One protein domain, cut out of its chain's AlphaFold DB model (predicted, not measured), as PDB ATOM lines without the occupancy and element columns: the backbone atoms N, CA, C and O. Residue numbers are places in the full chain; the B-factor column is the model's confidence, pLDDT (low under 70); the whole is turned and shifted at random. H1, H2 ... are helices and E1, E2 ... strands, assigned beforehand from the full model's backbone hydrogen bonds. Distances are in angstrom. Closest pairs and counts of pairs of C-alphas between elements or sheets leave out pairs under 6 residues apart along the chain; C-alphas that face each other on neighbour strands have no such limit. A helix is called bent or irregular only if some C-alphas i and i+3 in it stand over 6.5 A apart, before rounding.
ATOM      1  N   GLN A  41      -1.225 -65.640 -16.548       85.50
ATOM      2  CA  GLN A  41      -2.470 -65.295 -17.241       85.50
ATOM      3  C   GLN A  41      -3.671 -65.206 -16.304       85.50
ATOM      4  O   GLN A  41      -4.616 -64.479 -16.600       85.50
ATOM      5  N   ARG A  42      -3.636 -65.948 -15.197       89.94
ATOM      6  CA  ARG A  42      -4.704 -66.017 -14.203       89.94
ATOM      7  C   ARG A  42      -4.116 -65.849 -12.824       89.94
ATOM      8  O   ARG A  42      -3.136 -66.522 -12.517       89.94
ATOM      9  N   TYR A  43      -4.688 -64.952 -12.038       89.00
ATOM     10  CA  TYR A  43      -4.248 -64.721 -10.671       89.00
ATOM     11  C   TYR A  43      -5.274 -63.914  -9.890       89.00
ATOM     12  O   TYR A  43      -6.046 -63.138 -10.461       89.00
ATOM     13  N   SER A  44      -5.241 -64.072  -8.573       91.88
ATOM     14  CA  SER A  44      -5.877 -63.128  -7.662       91.88
ATOM     15  C   SER A  44      -4.815 -62.222  -7.056       91.88
ATOM     16  O   SER A  44      -3.647 -62.603  -6.953       91.88
ATOM     17  N   TYR A  45      -5.199 -61.011  -6.676       90.50
ATOM     18  CA  TYR A  45      -4.297 -60.091  -6.012       90.50
ATOM     19  C   TYR A  45      -4.971 -59.286  -4.912       90.50
ATOM     20  O   TYR A  45      -6.176 -59.038  -4.940       90.50
ATOM     21  N   VAL A  46      -4.141 -58.829  -3.979       92.06
ATOM     22  CA  VAL A  46      -4.461 -57.785  -3.007       92.06
ATOM     23  C   VAL A  46      -3.417 -56.691  -3.147       92.06
ATOM     24  O   VAL A  46      -2.244 -56.920  -2.859       92.06
ATOM     25  N   GLN A  47      -3.832 -55.514  -3.598       90.00
ATOM     26  CA  GLN A  47      -3.024 -54.308  -3.647       90.00
ATOM     27  C   GLN A  47      -3.379 -53.413  -2.458       90.00
ATOM     28  O   GLN A  47      -4.540 -53.147  -2.178       90.00
ATOM     29  N   THR A  48      -2.369 -52.951  -1.733       91.81
ATOM     30  CA  THR A  48      -2.510 -51.969  -0.660       91.81
ATOM     31  C   THR A  48      -1.691 -50.742  -1.010       91.81
ATOM     32  O   THR A  48      -0.492 -50.866  -1.264       91.81
ATOM     33  N   VAL A  49      -2.342 -49.581  -1.011       90.75
ATOM     34  CA  VAL A  49      -1.715 -48.273  -1.191       90.75
ATOM     35  C   VAL A  49      -1.916 -47.453   0.074       90.75
ATOM     36  O   VAL A  49      -3.051 -47.184   0.462       90.75
ATOM     37  N   GLU A  50      -0.826 -47.054   0.717       91.75
ATOM     38  CA  GLU A  50      -0.843 -46.184   1.899       91.75
ATOM     39  C   GLU A  50      -0.170 -44.852   1.562       91.75
ATOM     40  O   GLU A  50       0.852 -44.825   0.865       91.75
ATOM     41  N   PHE A  51      -0.770 -43.750   2.014       90.31
ATOM     42  CA  PHE A  51      -0.294 -42.397   1.736       90.31
ATOM     43  C   PHE A  51      -0.736 -41.398   2.808       90.31
ATOM     44  O   PHE A  51      -1.804 -41.537   3.401       90.31
ATOM     45  N   ASP A  52       0.054 -40.345   2.995       91.38
ATOM     46  CA  ASP A  52      -0.309 -39.200   3.825       91.38
ATOM     47  C   ASP A  52      -0.714 -38.026   2.935       91.38
ATOM     48  O   ASP A  52      -0.030 -37.693   1.965       91.38
ATOM     49  N   ASN A  53      -1.848 -37.404   3.252       88.69
ATOM     50  CA  ASN A  53      -2.351 -36.262   2.505       88.69
ATOM     51  C   ASN A  53      -2.121 -34.956   3.274       88.69
ATOM     52  O   ASN A  53      -2.397 -34.866   4.474       88.69
ATOM     53  N   TYR A  54      -1.676 -33.925   2.558       89.75
ATOM     54  CA  TYR A  54      -1.321 -32.620   3.111       89.75
ATOM     55  C   TYR A  54      -2.020 -31.497   2.343       89.75
ATOM     56  O   TYR A  54      -2.227 -31.578   1.134       89.75
ATOM     57  N   GLN A  55      -2.348 -30.418   3.045       89.50
ATOM     58  CA  GLN A  55      -2.812 -29.165   2.468       89.50
ATOM     59  C   GLN A  55      -1.680 -28.141   2.474       89.50
ATOM     60  O   GLN A  55      -0.991 -27.979   3.480       89.50
ATOM     61  N   LEU A  56      -1.525 -27.418   1.368       90.19
ATOM     62  CA  LEU A  56      -0.636 -26.262   1.286       90.19
ATOM     63  C   LEU A  56      -1.406 -25.013   1.711       90.19
ATOM     64  O   LEU A  56      -2.430 -24.686   1.108       90.19
ATOM     65  N   VAL A  57      -0.928 -24.326   2.745       90.69
ATOM     66  CA  VAL A  57      -1.561 -23.124   3.297       90.69
ATOM     67  C   VAL A  57      -0.502 -22.026   3.443       90.69
ATOM     68  O   VAL A  57       0.555 -22.305   4.006       90.69
ATOM     69  N   PRO A  58      -0.739 -20.798   2.947       89.88
ATOM     70  CA  PRO A  58       0.172 -19.682   3.184       89.88
ATOM     71  C   PRO A  58       0.114 -19.236   4.652       89.88
ATOM     72  O   PRO A  58      -0.964 -19.189   5.247       89.88
ATOM     73  N   ASP A  59       1.263 -18.904   5.231       87.69
ATOM     74  CA  ASP A  59       1.362 -18.296   6.555       87.69
ATOM     75  C   ASP A  59       1.201 -16.762   6.507       87.69
ATOM     76  O   ASP A  59       0.985 -16.167   5.448       87.69
ATOM     77  N   GLU A  60       1.288 -16.107   7.670       85.62
ATOM     78  CA  GLU A  60       1.137 -14.647   7.802       85.62
ATOM     79  C   GLU A  60       2.210 -13.841   7.041       85.62
ATOM     80  O   GLU A  60       1.994 -12.666   6.745       85.62
ATOM     81  N   ASN A  61       3.333 -14.470   6.680       87.31
ATOM     82  CA  ASN A  61       4.419 -13.875   5.901       87.31
ATOM     83  C   ASN A  61       4.357 -14.260   4.408       87.31
ATOM     84  O   ASN A  61       5.200 -13.821   3.626       87.31
ATOM     85  N   GLY A  62       3.359 -15.053   3.997       83.56
ATOM     86  CA  GLY A  62       3.206 -15.562   2.635       83.56
ATOM     87  C   GLY A  62       4.058 -16.797   2.318       83.56
ATOM     88  O   GLY A  62       4.099 -17.212   1.157       83.56
ATOM     89  N   GLU A  63       4.720 -17.402   3.305       90.88
ATOM     90  CA  GLU A  63       5.436 -18.668   3.136       90.88
ATOM     91  C   GLU A  63       4.446 -19.837   3.086       90.88
ATOM     92  O   GLU A  63       3.468 -19.892   3.831       90.88
ATOM     93  N   ILE A  64       4.677 -20.798   2.189       90.00
ATOM     94  CA  ILE A  64       3.803 -21.969   2.062       90.00
ATOM     95  C   ILE A  64       4.161 -22.976   3.153       90.00
ATOM     96  O   ILE A  64       5.257 -23.539   3.158       90.00
ATOM     97  N   ARG A  65       3.201 -23.266   4.031       89.81
ATOM     98  CA  ARG A  65       3.285 -24.326   5.033       89.81
ATOM     99  C   ARG A  65       2.475 -25.548   4.610       89.81
ATOM    100  O   ARG A  65       1.341 -25.439   4.150       89.81
ATOM    101  N   GLU A  66       3.046 -26.727   4.840       89.31
ATOM    102  CA  GLU A  66       2.344 -28.005   4.723       89.31
ATOM    103  C   GLU A  66       1.594 -28.315   6.032       89.31
ATOM    104  O   GLU A  66       2.165 -28.293   7.127       89.31
ATOM    105  N   VAL A  67       0.300 -28.606   5.922       90.75
ATOM    106  CA  VAL A  67      -0.566 -29.012   7.034       90.75
ATOM    107  C   VAL A  67      -1.073 -30.418   6.755       90.75
ATOM    108  O   VAL A  67      -1.748 -30.650   5.757       90.75
ATOM    109  N   PHE A  68      -0.746 -31.368   7.630       91.69
ATOM    110  CA  PHE A  68      -1.263 -32.731   7.529       91.69
ATOM    111  C   PHE A  68      -2.793 -32.740   7.642       91.69
ATOM    112  O   PHE A  68      -3.350 -32.120   8.550       91.69
ATOM    113  N   LEU A  69      -3.454 -33.456   6.732       91.75
ATOM    114  CA  LEU A  69      -4.905 -33.617   6.726       91.75
ATOM    115  C   LEU A  69      -5.318 -34.980   7.272       91.75
ATOM    116  O   LEU A  69      -6.097 -35.060   8.222       91.75
ATOM    117  N   TYR A  70      -4.839 -36.052   6.642       91.56
ATOM    118  CA  TYR A  70      -5.224 -37.412   6.996       91.56
ATOM    119  C   TYR A  70      -4.260 -38.458   6.434       91.56
ATOM    120  O   TYR A  70      -3.572 -38.221   5.441       91.56
ATOM    121  N   HIS A  71      -4.295 -39.640   7.046       93.25
ATOM    122  CA  HIS A  71      -3.677 -40.852   6.526       93.25
ATOM    123  C   HIS A  71      -4.701 -41.634   5.698       93.25
ATOM    124  O   HIS A  71      -5.783 -41.981   6.192       93.25
ATOM    125  N   GLY A  72      -4.386 -41.863   4.428       93.06
ATOM    126  CA  GLY A  72      -5.212 -42.587   3.473       93.06
ATOM    127  C   GLY A  72      -4.712 -44.013   3.273       93.06
ATOM    128  O   GLY A  72      -3.512 -44.255   3.145       93.06
ATOM    129  N   LYS A  73      -5.645 -44.964   3.196       94.06
ATOM    130  CA  LYS A  73      -5.349 -46.348   2.821       94.06
ATOM    131  C   LYS A  73      -6.353 -46.844   1.795       94.06
ATOM    132  O   LYS A  73      -7.558 -46.777   2.010       94.06
ATOM    133  N   LEU A  74      -5.848 -47.354   0.684       90.88
ATOM    134  CA  LEU A  74      -6.620 -47.962  -0.387       90.88
ATOM    135  C   LEU A  74      -6.286 -49.450  -0.429       90.88
ATOM    136  O   LEU A  74      -5.119 -49.818  -0.562       90.88
ATOM    137  N   ILE A  75      -7.298 -50.300  -0.292       92.38
ATOM    138  CA  ILE A  75      -7.159 -51.745  -0.455       92.38
ATOM    139  C   ILE A  75      -7.945 -52.135  -1.692       92.38
ATOM    140  O   ILE A  75      -9.149 -51.917  -1.767       92.38
ATOM    141  N   GLU A  76      -7.267 -52.730  -2.654       89.06
ATOM    142  CA  GLU A  76      -7.864 -53.243  -3.872       89.06
ATOM    143  C   GLU A  76      -7.667 -54.748  -3.888       89.06
ATOM    144  O   GLU A  76      -6.561 -55.236  -3.664       89.06
ATOM    145  N   THR A  77      -8.723 -55.502  -4.158       91.38
ATOM    146  CA  THR A  77      -8.577 -56.933  -4.429       91.38
ATOM    147  C   THR A  77      -9.150 -57.233  -5.788       91.38
ATOM    148  O   THR A  77     -10.189 -56.684  -6.159       91.38
ATOM    149  N   GLY A  78      -8.478 -58.086  -6.548       88.81
ATOM    150  CA  GLY A  78      -8.963 -58.441  -7.865       88.81
ATOM    151  C   GLY A  78      -8.639 -59.863  -8.263       88.81
ATOM    152  O   GLY A  78      -7.695 -60.468  -7.766       88.81
ATOM    153  N   ARG A  79      -9.442 -60.390  -9.180       91.06
ATOM    154  CA  ARG A  79      -9.199 -61.640  -9.895       91.06
ATOM    155  C   ARG A  79      -9.094 -61.315 -11.366       91.06
ATOM    156  O   ARG A  79     -10.027 -60.763 -11.939       91.06
ATOM    157  N   VAL A  80      -7.960 -61.651 -11.958       87.31
ATOM    158  CA  VAL A  80      -7.654 -61.364 -13.355       87.31
ATOM    159  C   VAL A  80      -7.573 -62.683 -14.107       87.31
ATOM    160  O   VAL A  80      -6.818 -63.571 -13.716       87.31
ATOM    161  N   ASP A  81      -8.320 -62.795 -15.200       88.81
ATOM    162  CA  ASP A  81      -8.155 -63.826 -16.224       88.81
ATOM    163  C   ASP A  81      -7.920 -63.141 -17.572       88.81
ATOM    164  O   ASP A  81      -8.841 -62.658 -18.230       88.81
ATOM    165  N   LEU A  82      -6.659 -63.089 -17.993       81.69
ATOM    166  CA  LEU A  82      -6.263 -62.484 -19.262       81.69
ATOM    167  C   LEU A  82      -6.659 -63.335 -20.466       81.69
ATOM    168  O   LEU A  82      -6.803 -62.790 -21.557       81.69
ATOM    169  N   ALA A  83      -6.844 -64.648 -20.291       84.31
ATOM    170  CA  ALA A  83      -7.256 -65.523 -21.383       84.31
ATOM    171  C   ALA A  83      -8.710 -65.251 -21.790       84.31
ATOM    172  O   ALA A  83      -9.037 -65.309 -22.972       84.31
ATOM    173  N   THR A  84      -9.567 -64.915 -20.824       84.00
ATOM    174  CA  THR A  84     -10.975 -64.553 -21.064       84.00
ATOM    175  C   THR A  84     -11.239 -63.053 -20.944       84.00
ATOM    176  O   THR A  84     -12.398 -62.647 -20.879       84.00
ATOM    177  N   MET A  85     -10.186 -62.233 -20.839       81.06
ATOM    178  CA  MET A  85     -10.271 -60.788 -20.595       81.06
ATOM    179  C   MET A  85     -11.287 -60.426 -19.496       81.06
ATOM    180  O   MET A  85     -12.129 -59.540 -19.671       81.06
ATOM    181  N   SER A  86     -11.244 -61.159 -18.382       84.44
ATOM    182  CA  SER A  86     -12.137 -60.961 -17.244       84.44
ATOM    183  C   SER A  86     -11.389 -60.386 -16.053       84.44
ATOM    184  O   SER A  86     -10.271 -60.798 -15.744       84.44
ATOM    185  N   ILE A  87     -12.022 -59.417 -15.395       84.75
ATOM    186  CA  ILE A  87     -11.533 -58.817 -14.160       84.75
ATOM    187  C   ILE A  87     -12.705 -58.720 -13.190       84.75
ATOM    188  O   ILE A  87     -13.714 -58.082 -13.482       84.75
ATOM    189  N   GLU A  88     -12.565 -59.339 -12.028       89.12
ATOM    190  CA  GLU A  88     -13.366 -59.035 -10.846       89.12
ATOM    191  C   GLU A  88     -12.520 -58.134  -9.953       89.12
ATOM    192  O   GLU A  88     -11.355 -58.434  -9.720       89.12
ATOM    193  N   TYR A  89     -13.068 -57.020  -9.489       86.38
ATOM    194  CA  TYR A  89     -12.316 -56.012  -8.757       86.38
ATOM    195  C   TYR A  89     -13.159 -55.445  -7.626       86.38
ATOM    196  O   TYR A  89     -14.338 -55.139  -7.799       86.38
ATOM    197  N   THR A  90     -12.538 -55.281  -6.468       89.38
ATOM    198  CA  THR A  90     -13.080 -54.567  -5.318       89.38
ATOM    199  C   THR A  90     -12.083 -53.521  -4.866       89.38
ATOM    200  O   THR A  90     -10.875 -53.703  -4.990       89.38
ATOM    201  N   GLN A  91     -12.605 -52.446  -4.301       88.94
ATOM    202  CA  GLN A  91     -11.824 -51.352  -3.761       88.94
ATOM    203  C   GLN A  91     -12.428 -50.928  -2.434       88.94
ATOM    204  O   GLN A  91     -13.640 -50.765  -2.337       88.94
ATOM    205  N   GLU A  92     -11.602 -50.690  -1.432       92.25
ATOM    206  CA  GLU A  92     -11.995 -50.081  -0.171       92.25
ATOM    207  C   GLU A  92     -11.077 -48.900   0.112       92.25
ATOM    208  O   GLU A  92      -9.852 -49.037   0.104       92.25
ATOM    209  N   PHE A  93     -11.667 -47.735   0.365       90.88
ATOM    210  CA  PHE A  93     -10.924 -46.531   0.706       90.88
ATOM    211  C   PHE A  93     -11.163 -46.148   2.161       90.88
ATOM    212  O   PHE A  93     -12.303 -45.989   2.604       90.88
ATOM    213  N   TYR A  94     -10.067 -45.981   2.890       92.94
ATOM    214  CA  TYR A  94     -10.026 -45.672   4.306       92.94
ATOM    215  C   TYR A  94      -9.373 -44.312   4.536       92.94
ATOM    216  O   TYR A  94      -8.342 -43.997   3.941       92.94
ATOM    217  N   VAL A  95      -9.924 -43.554   5.482       92.88
ATOM    218  CA  VAL A  95      -9.333 -42.317   6.000       92.88
ATOM    219  C   VAL A  95      -9.210 -42.433   7.510       92.88
ATOM    220  O   VAL A  95     -10.195 -42.705   8.199       92.88
ATOM    221  N   ASN A  96      -7.991 -42.265   8.025       92.12
ATOM    222  CA  ASN A  96      -7.667 -42.392   9.450       92.12
ATOM    223  C   ASN A  96      -8.226 -43.695  10.073       92.12
ATOM    224  O   ASN A  96      -8.733 -43.700  11.192       92.12
ATOM    225  N   GLY A  97      -8.184 -44.796   9.313       89.62
ATOM    226  CA  GLY A  97      -8.671 -46.118   9.729       89.62
ATOM    227  C   GLY A  97     -10.176 -46.367   9.560       89.62
ATOM    228  O   GLY A  97     -10.624 -47.487   9.790       89.62
ATOM    229  N   THR A  98     -10.960 -45.379   9.123       91.56
ATOM    230  CA  THR A  98     -12.406 -45.529   8.878       91.56
ATOM    231  C   THR A  98     -12.687 -45.747   7.394       91.56
ATOM    232  O   THR A  98     -12.211 -44.969   6.571       91.56
ATOM    233  N   VAL A  99     -13.478 -46.772   7.047       90.88
ATOM    234  CA  VAL A  99     -13.940 -47.005   5.664       90.88
ATOM    235  C   VAL A  99     -14.849 -45.853   5.239       90.88
ATOM    236  O   VAL A  99     -15.898 -45.647   5.845       90.88
ATOM    237  N   LEU A 100     -14.470 -45.134   4.186       89.56
ATOM    238  CA  LEU A 100     -15.302 -44.097   3.573       89.56
ATOM    239  C   LEU A 100     -16.088 -44.617   2.373       89.56
ATOM    240  O   LEU A 100     -17.242 -44.232   2.176       89.56
ATOM    241  N   SER A 101     -15.470 -45.485   1.571       88.25
ATOM    242  CA  SER A 101     -16.118 -46.032   0.386       88.25
ATOM    243  C   SER A 101     -15.696 -47.462   0.084       88.25
ATOM    244  O   SER A 101     -14.587 -47.894   0.415       88.25
ATOM    245  N   ARG A 102     -16.605 -48.191  -0.564       90.88
ATOM    246  CA  ARG A 102     -16.354 -49.506  -1.152       90.88
ATOM    247  C   ARG A 102     -16.833 -49.532  -2.593       90.88
ATOM    248  O   ARG A 102     -17.911 -49.039  -2.902       90.88
ATOM    249  N   GLY A 103     -16.059 -50.134  -3.476       87.31
ATOM    250  CA  GLY A 103     -16.411 -50.367  -4.868       87.31
ATOM    251  C   GLY A 103     -16.305 -51.844  -5.198       87.31
ATOM    252  O   GLY A 103     -15.469 -52.552  -4.642       87.31
ATOM    253  N   TYR A 104     -17.142 -52.300  -6.118       87.75
ATOM    254  CA  TYR A 104     -17.021 -53.604  -6.756       87.75
ATOM    255  C   TYR A 104     -17.393 -53.479  -8.223       87.75
ATOM    256  O   TYR A 104     -18.346 -52.777  -8.569       87.75
ATOM    257  N   ILE A 105     -16.679 -54.195  -9.080       84.00
ATOM    258  CA  ILE A 105     -17.005 -54.310 -10.492       84.00
ATOM    259  C   ILE A 105     -16.555 -55.668 -11.024       84.00
ATOM    260  O   ILE A 105     -15.502 -56.186 -10.654       84.00
ATOM    261  N   LYS A 106     -17.357 -56.240 -11.917       86.50
ATOM    262  CA  LYS A 106     -17.015 -57.429 -12.690       86.50
ATOM    263  C   LYS A 106     -17.094 -57.104 -14.168       86.50
ATOM    264  O   LYS A 106     -18.109 -56.593 -14.641       86.50
ATOM    265  N   ILE A 107     -16.035 -57.449 -14.885       79.44
ATOM    266  CA  ILE A 107     -15.874 -57.223 -16.315       79.44
ATOM    267  C   ILE A 107     -15.573 -58.544 -17.001       79.44
ATOM    268  O   ILE A 107     -14.790 -59.355 -16.503       79.44
ATOM    269  N   GLU A 108     -16.176 -58.744 -18.166       84.31
ATOM    270  CA  GLU A 108     -15.894 -59.864 -19.060       84.31
ATOM    271  C   GLU A 108     -15.822 -59.340 -20.497       84.31
ATOM    272  O   GLU A 108     -16.736 -58.658 -20.961       84.31
ATOM    273  N   ASN A 109     -14.727 -59.636 -21.208       79.19
ATOM    274  CA  ASN A 109     -14.513 -59.221 -22.601       79.19
ATOM    275  C   ASN A 109     -14.716 -57.715 -22.840       79.19
ATOM    276  O   ASN A 109     -15.256 -57.295 -23.859       79.19
ATOM    277  N   GLY A 110     -14.312 -56.905 -21.864       69.44
ATOM    278  CA  GLY A 110     -14.469 -55.458 -21.913       69.44
ATOM    279  C   GLY A 110     -15.891 -54.939 -21.695       69.44
ATOM    280  O   GLY A 110     -16.134 -53.765 -21.927       69.44
ATOM    281  N   ASN A 111     -16.821 -55.764 -21.215       75.06
ATOM    282  CA  ASN A 111     -18.152 -55.313 -20.809       75.06
ATOM    283  C   ASN A 111     -18.299 -55.399 -19.295       75.06
ATOM    284  O   ASN A 111     -17.925 -56.405 -18.688       75.06
ATOM    285  N   VAL A 112     -18.875 -54.365 -18.683       77.38
ATOM    286  CA  VAL A 112     -19.247 -54.400 -17.266       77.38
ATOM    287  C   VAL A 112     -20.479 -55.282 -17.106       77.38
ATOM    288  O   VAL A 112     -21.544 -54.989 -17.638       77.38
ATOM    289  N   ILE A 113     -20.326 -56.372 -16.360       83.56
ATOM    290  CA  ILE A 113     -21.393 -57.339 -16.086       83.56
ATOM    291  C   ILE A 113     -22.206 -56.905 -14.869       83.56
ATOM    292  O   ILE A 113     -23.425 -57.041 -14.829       83.56
ATOM    293  N   THR A 114     -21.521 -56.399 -13.846       85.06
ATOM    294  CA  THR A 114     -22.139 -55.897 -12.621       85.06
ATOM    295  C   THR A 114     -21.158 -55.000 -11.882       85.06
ATOM    296  O   THR A 114     -19.944 -55.145 -12.019       85.06
ATOM    297  N   GLY A 115     -21.672 -54.086 -11.070       85.06
ATOM    298  CA  GLY A 115     -20.848 -53.307 -10.171       85.06
ATOM    299  C   GLY A 115     -21.683 -52.488  -9.203       85.06
ATOM    300  O   GLY A 115     -22.891 -52.320  -9.376       85.06
ATOM    301  N   TYR A 116     -21.045 -51.993  -8.154       86.81
ATOM    302  CA  TYR A 116     -21.651 -51.058  -7.222       86.81
ATOM    303  C   TYR A 116     -20.596 -50.155  -6.599       86.81
ATOM    304  O   TYR A 116     -19.415 -50.502  -6.526       86.81
ATOM    305  N   LYS A 117     -21.059 -49.022  -6.087       85.88
ATOM    306  CA  LYS A 117     -20.305 -48.142  -5.205       85.88
ATOM    307  C   LYS A 117     -21.111 -47.915  -3.935       85.88
ATOM    308  O   LYS A 117     -22.310 -47.660  -3.992       85.88
ATOM    309  N   GLU A 118     -20.464 -48.054  -2.796       88.25
ATOM    310  CA  GLU A 118     -21.008 -47.766  -1.481       88.25
ATOM    311  C   GLU A 118     -20.240 -46.586  -0.892       88.25
ATOM    312  O   GLU A 118     -19.015 -46.637  -0.784       88.25
ATOM    313  N   GLU A 119     -20.951 -45.527  -0.517       84.31
ATOM    314  CA  GLU A 119     -20.401 -44.365   0.187       84.31
ATOM    315  C   GLU A 119     -21.323 -44.023   1.353       84.31
ATOM    316  O   GLU A 119     -22.537 -43.898   1.179       84.31
ATOM    317  N   ASN A 120     -20.758 -43.888   2.556       77.88
ATOM    318  CA  ASN A 120     -21.512 -43.567   3.776       77.88
ATOM    319  C   ASN A 120     -22.729 -44.492   4.026       77.88
ATOM    320  O   ASN A 120     -23.775 -44.041   4.487       77.88
ATOM    321  N   GLY A 121     -22.610 -45.782   3.687       73.31
ATOM    322  CA  GLY A 121     -23.669 -46.789   3.849       73.31
ATOM    323  C   GLY A 121     -24.739 -46.803   2.749       73.31
ATOM    324  O   GLY A 121     -25.606 -47.676   2.755       73.31
ATOM    325  N   ASN A 122     -24.675 -45.889   1.776       83.69
ATOM    326  CA  ASN A 122     -25.563 -45.894   0.617       83.69
ATOM    327  C   ASN A 122     -24.923 -46.671  -0.528       83.69
ATOM    328  O   ASN A 122     -23.912 -46.243  -1.086       83.69
ATOM    329  N   LYS A 123     -25.536 -47.796  -0.902       87.06
ATOM    330  CA  LYS A 123     -25.107 -48.624  -2.031       87.06
ATOM    331  C   LYS A 123     -25.842 -48.222  -3.306       87.06
ATOM    332  O   LYS A 123     -27.062 -48.339  -3.386       87.06
ATOM    333  N   VAL A 124     -25.086 -47.825  -4.321       84.25
ATOM    334  CA  VAL A 124     -25.578 -47.498  -5.662       84.25
ATOM    335  C   VAL A 124     -25.042 -48.534  -6.643       84.25
ATOM    336  O   VAL A 124     -23.836 -48.759  -6.724       84.25
ATOM    337  N   VAL A 125     -25.936 -49.198  -7.377       85.75
ATOM    338  CA  VAL A 125     -25.556 -50.129  -8.452       85.75
ATOM    339  C   VAL A 125     -24.998 -49.326  -9.624       85.75
ATOM    340  O   VAL A 125     -25.598 -48.326 -10.012       85.75
ATOM    341  N   LEU A 126     -23.869 -49.760 -10.183       76.81
ATOM    342  CA  LEU A 126     -23.288 -49.151 -11.376       76.81
ATOM    343  C   LEU A 126     -24.145 -49.506 -12.599       76.81
ATOM    344  O   LEU A 126     -24.356 -50.680 -12.901       76.81
ATOM    345  N   THR A 127     -24.633 -48.481 -13.288       75.44
ATOM    346  CA  THR A 127     -25.349 -48.536 -14.567       75.44
ATOM    347  C   THR A 127     -24.600 -47.685 -15.596       75.44
ATOM    348  O   THR A 127     -23.728 -46.895 -15.232       75.44
ATOM    349  N   GLU A 128     -24.937 -47.809 -16.884       68.62
ATOM    350  CA  GLU A 128     -24.379 -46.943 -17.942       68.62
ATOM    351  C   GLU A 128     -24.506 -45.452 -17.604       68.62
ATOM    352  O   GLU A 128     -23.545 -44.695 -17.736       68.62
ATOM    353  N   GLU A 129     -25.667 -45.049 -17.094       70.06
ATOM    354  CA  GLU A 129     -26.001 -43.648 -16.836       70.06
ATOM    355  C   GLU A 129     -25.232 -43.044 -15.652       70.06
ATOM    356  O   GLU A 129     -24.896 -41.859 -15.671       70.06
ATOM    357  N   ASN A 130     -24.933 -43.836 -14.616       72.88
ATOM    358  CA  ASN A 130     -24.281 -43.331 -13.405       72.88
ATOM    359  C   ASN A 130     -22.773 -43.637 -13.331       72.88
ATOM    360  O   ASN A 130     -22.081 -43.058 -12.493       72.88
ATOM    361  N   ALA A 131     -22.236 -44.479 -14.220       65.75
ATOM    362  CA  ALA A 131     -20.831 -44.883 -14.187       65.75
ATOM    363  C   ALA A 131     -19.856 -43.707 -14.292       65.75
ATOM    364  O   ALA A 131     -18.903 -43.632 -13.516       65.75
ATOM    365  N   VAL A 132     -20.126 -42.756 -15.193       66.50
ATOM    366  CA  VAL A 132     -19.305 -41.544 -15.363       66.50
ATOM    367  C   VAL A 132     -19.289 -40.719 -14.082       66.50
ATOM    368  O   VAL A 132     -18.234 -40.260 -13.654       66.50
ATOM    369  N   GLN A 133     -20.445 -40.564 -13.436       60.97
ATOM    370  CA  GLN A 133     -20.568 -39.766 -12.217       60.97
ATOM    371  C   GLN A 133     -19.862 -40.425 -11.028       60.97
ATOM    372  O   GLN A 133     -19.306 -39.735 -10.178       60.97
ATOM    373  N   LEU A 134     -19.874 -41.759 -10.962       61.12
ATOM    374  CA  LEU A 134     -19.353 -42.507  -9.817       61.12
ATOM    375  C   LEU A 134     -17.865 -42.855  -9.938       61.12
ATOM    376  O   LEU A 134     -17.195 -42.958  -8.906       61.12
ATOM    377  N   THR A 135     -17.363 -43.031 -11.164       60.72
ATOM    378  CA  THR A 135     -15.980 -43.457 -11.451       60.72
ATOM    379  C   THR A 135     -15.127 -42.379 -12.122       60.72
ATOM    380  O   THR A 135     -13.907 -42.509 -12.144       60.72
ATOM    381  N   GLY A 136     -15.737 -41.324 -12.675       62.28
ATOM    382  CA  GLY A 136     -15.054 -40.326 -13.506       62.28
ATOM    383  C   GLY A 136     -14.813 -40.772 -14.956       62.28
ATOM    384  O   GLY A 136     -14.307 -39.983 -15.751       62.28
ATOM    385  N   TYR A 137     -15.196 -42.002 -15.319       63.31
ATOM    386  CA  TYR A 137     -14.979 -42.597 -16.638       63.31
ATOM    387  C   TYR A 137     -16.274 -43.191 -17.211       63.31
ATOM    388  O   TYR A 137     -17.112 -43.725 -16.486       63.31
ATOM    389  N   GLY A 138     -16.436 -43.127 -18.536       63.50
ATOM    390  CA  GLY A 138     -17.507 -43.848 -19.235       63.50
ATOM    391  C   GLY A 138     -17.321 -45.363 -19.155       63.50
ATOM    392  O   GLY A 138     -16.182 -45.841 -19.132       63.50
ATOM    393  N   LEU A 139     -18.426 -46.126 -19.156       66.56
ATOM    394  CA  LEU A 139     -18.382 -47.600 -19.163       66.56
ATOM    395  C   LEU A 139     -17.586 -48.166 -20.342       66.56
ATOM    396  O   LEU A 139     -16.985 -49.221 -20.211       66.56
ATOM    397  N   GLU A 140     -17.540 -47.457 -21.465       67.75
ATOM    398  CA  GLU A 140     -16.771 -47.829 -22.656       67.75
ATOM    399  C   GLU A 140     -15.244 -47.711 -22.478       67.75
ATOM    400  O   GLU A 140     -14.479 -48.425 -23.124       67.75
ATOM    401  N   VAL A 141     -14.783 -46.832 -21.581       66.94
ATOM    402  CA  VAL A 141     -13.352 -46.585 -21.330       66.94
ATOM    403  C   VAL A 141     -12.868 -47.349 -20.096       66.94
ATOM    404  O   VAL A 141     -11.714 -47.775 -20.049       66.94
ATOM    405  N   LEU A 142     -13.762 -47.588 -19.131       65.38
ATOM    406  CA  LEU A 142     -13.511 -48.347 -17.901       65.38
ATOM    407  C   LEU A 142     -12.763 -49.670 -18.128       65.38
ATOM    408  O   LEU A 142     -11.774 -49.891 -17.441       65.38
ATOM    409  N   PRO A 143     -13.118 -50.525 -19.101       63.47
ATOM    410  CA  PRO A 143     -12.360 -51.734 -19.410       63.47
ATOM    411  C   PRO A 143     -10.871 -51.492 -19.665       63.47
ATOM    412  O   PRO A 143     -10.018 -52.211 -19.152       63.47
ATOM    413  N   ASN A 144     -10.548 -50.454 -20.437       62.56
ATOM    414  CA  ASN A 144      -9.174 -50.122 -20.802       62.56
ATOM    415  C   ASN A 144      -8.429 -49.420 -19.662       62.56
ATOM    416  O   ASN A 144      -7.225 -49.629 -19.498       62.56
ATOM    417  N   GLU A 145      -9.131 -48.617 -18.863       64.25
ATOM    418  CA  GLU A 145      -8.584 -47.996 -17.653       64.25
ATOM    419  C   GLU A 145      -8.318 -49.038 -16.562       64.25
ATOM    420  O   GLU A 145      -7.272 -49.006 -15.922       64.25
ATOM    421  N   LEU A 146      -9.186 -50.037 -16.413       58.91
ATOM    422  CA  LEU A 146      -9.042 -51.105 -15.424       58.91
ATOM    423  C   LEU A 146      -7.999 -52.149 -15.849       58.91
ATOM    424  O   LEU A 146      -7.323 -52.714 -14.998       58.91
ATOM    425  N   LEU A 147      -7.724 -52.311 -17.149       58.56
ATOM    426  CA  LEU A 147      -6.513 -53.002 -17.627       58.56
ATOM    427  C   LEU A 147      -5.211 -52.260 -17.264       58.56
ATOM    428  O   LEU A 147      -4.122 -52.825 -17.398       58.56
ATOM    429  N   LYS A 148      -5.264 -50.995 -16.818       61.84
ATOM    430  CA  LYS A 148      -4.109 -50.334 -16.180       61.84
ATOM    431  C   LYS A 148      -3.940 -50.754 -14.719       61.84
ATOM    432  O   LYS A 148      -2.828 -50.634 -14.218       61.84
ATOM    433  N   LEU A 149      -4.991 -51.282 -14.083       59.12
ATOM    434  CA  LEU A 149      -4.935 -51.879 -12.745       59.12
ATOM    435  C   LEU A 149      -4.392 -53.305 -12.754       59.12
ATOM    436  O   LEU A 149      -4.281 -53.899 -11.691       59.12
ATOM    437  N   GLU A 150      -4.038 -53.855 -13.920       72.19
ATOM    438  CA  GLU A 150      -3.256 -55.080 -14.001       72.19
ATOM    439  C   GLU A 150      -1.920 -54.863 -13.262       72.19
ATOM    440  O   GLU A 150      -1.005 -54.248 -13.828       72.19
ATOM    441  N   PRO A 151      -1.743 -55.370 -12.027       71.06
ATOM    442  CA  PRO A 151      -0.645 -54.914 -11.177       71.06
ATOM    443  C   PRO A 151       0.720 -55.340 -11.736       71.06
ATOM    444  O   PRO A 151       1.744 -54.688 -11.532       71.06
TER     445      PRO A 151
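Overview. This is residues 41 to 151 of the 228 residues of an uncharacterized protein of Thermococcaceae archaeon (UniProt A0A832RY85). One twisted sheet of six strands makes a wall, and the hairpin of E1 and E2 reaches past the other strands as a long arm. The short helix H1 covers part of one face over E5, and H2 only grazes the sheet. The 111 printed residues hold E1 to E6, then H1 and H2; the sheet's order is E1 - E2 - E3 - E4 - E5 - E6, all antiparallel, and the class is mostly strand. The whole is loose, radius of gyration of the C-alphas 17.3 A, and spans 59 by 31 by 25 A.

Arrangement. Start at edge strand E1, residues 42 to 58, whose N 43 is 3.0 A from O 80 of E2, residues 64 to 81, within hydrogen-bond range. E2 bends by 63 degrees at residue 67; farther on, its N 75 is 2.9 A from O 92 of E3, residues 86 to 95. Next, N 91 is 2.9 A from O 103 of E4, residues 98 to 108, and N 104 is 2.9 A from O 116 of E5, residues 111 to 119. Edge strand E6, residues 122 to 125, ends this meander, each strand the antiparallel neighbour of the one before, with N 117 and O 124 2.9 A apart. H1, residues 128 to 135, is on the sheet at a height of 8.9 A, over E5, slantwise at 51 degrees on the local plane; the closest C-alphas are those of Lys 117 and Leu 134, 7.3 A. H1 is irregular, C-alphas 129 and 132 being 7.2 A apart, with 2 of 4 O i to N i+4 pairs within range. H2, residues 142 to 146, with its one such pair within range, is only just apart from H1, at 8.5 A.

Along the chain. Find C-alpha 42 at (-4.704, -66.017, -14.203); E1 runs 49.7 A to C-alpha 58 at (0.172, -19.682, 3.184). E2 measures 47.2 A, E3 29.9 A, E4 31.6 A, E5 23.8 A, E6 10.0 A, H1 11.2 A and H2 5.8 A, ending at C-alpha 146, (-9.042, -51.105, -15.424).

Size, cuts and confidence. The farthest C-alphas, Asn 61 and Ala 83, are 59.6 A apart. The printed part has no cut and no long link. Look at the B-factors: pLDDT is under 70 at residues 110, 128 and 131 to 149.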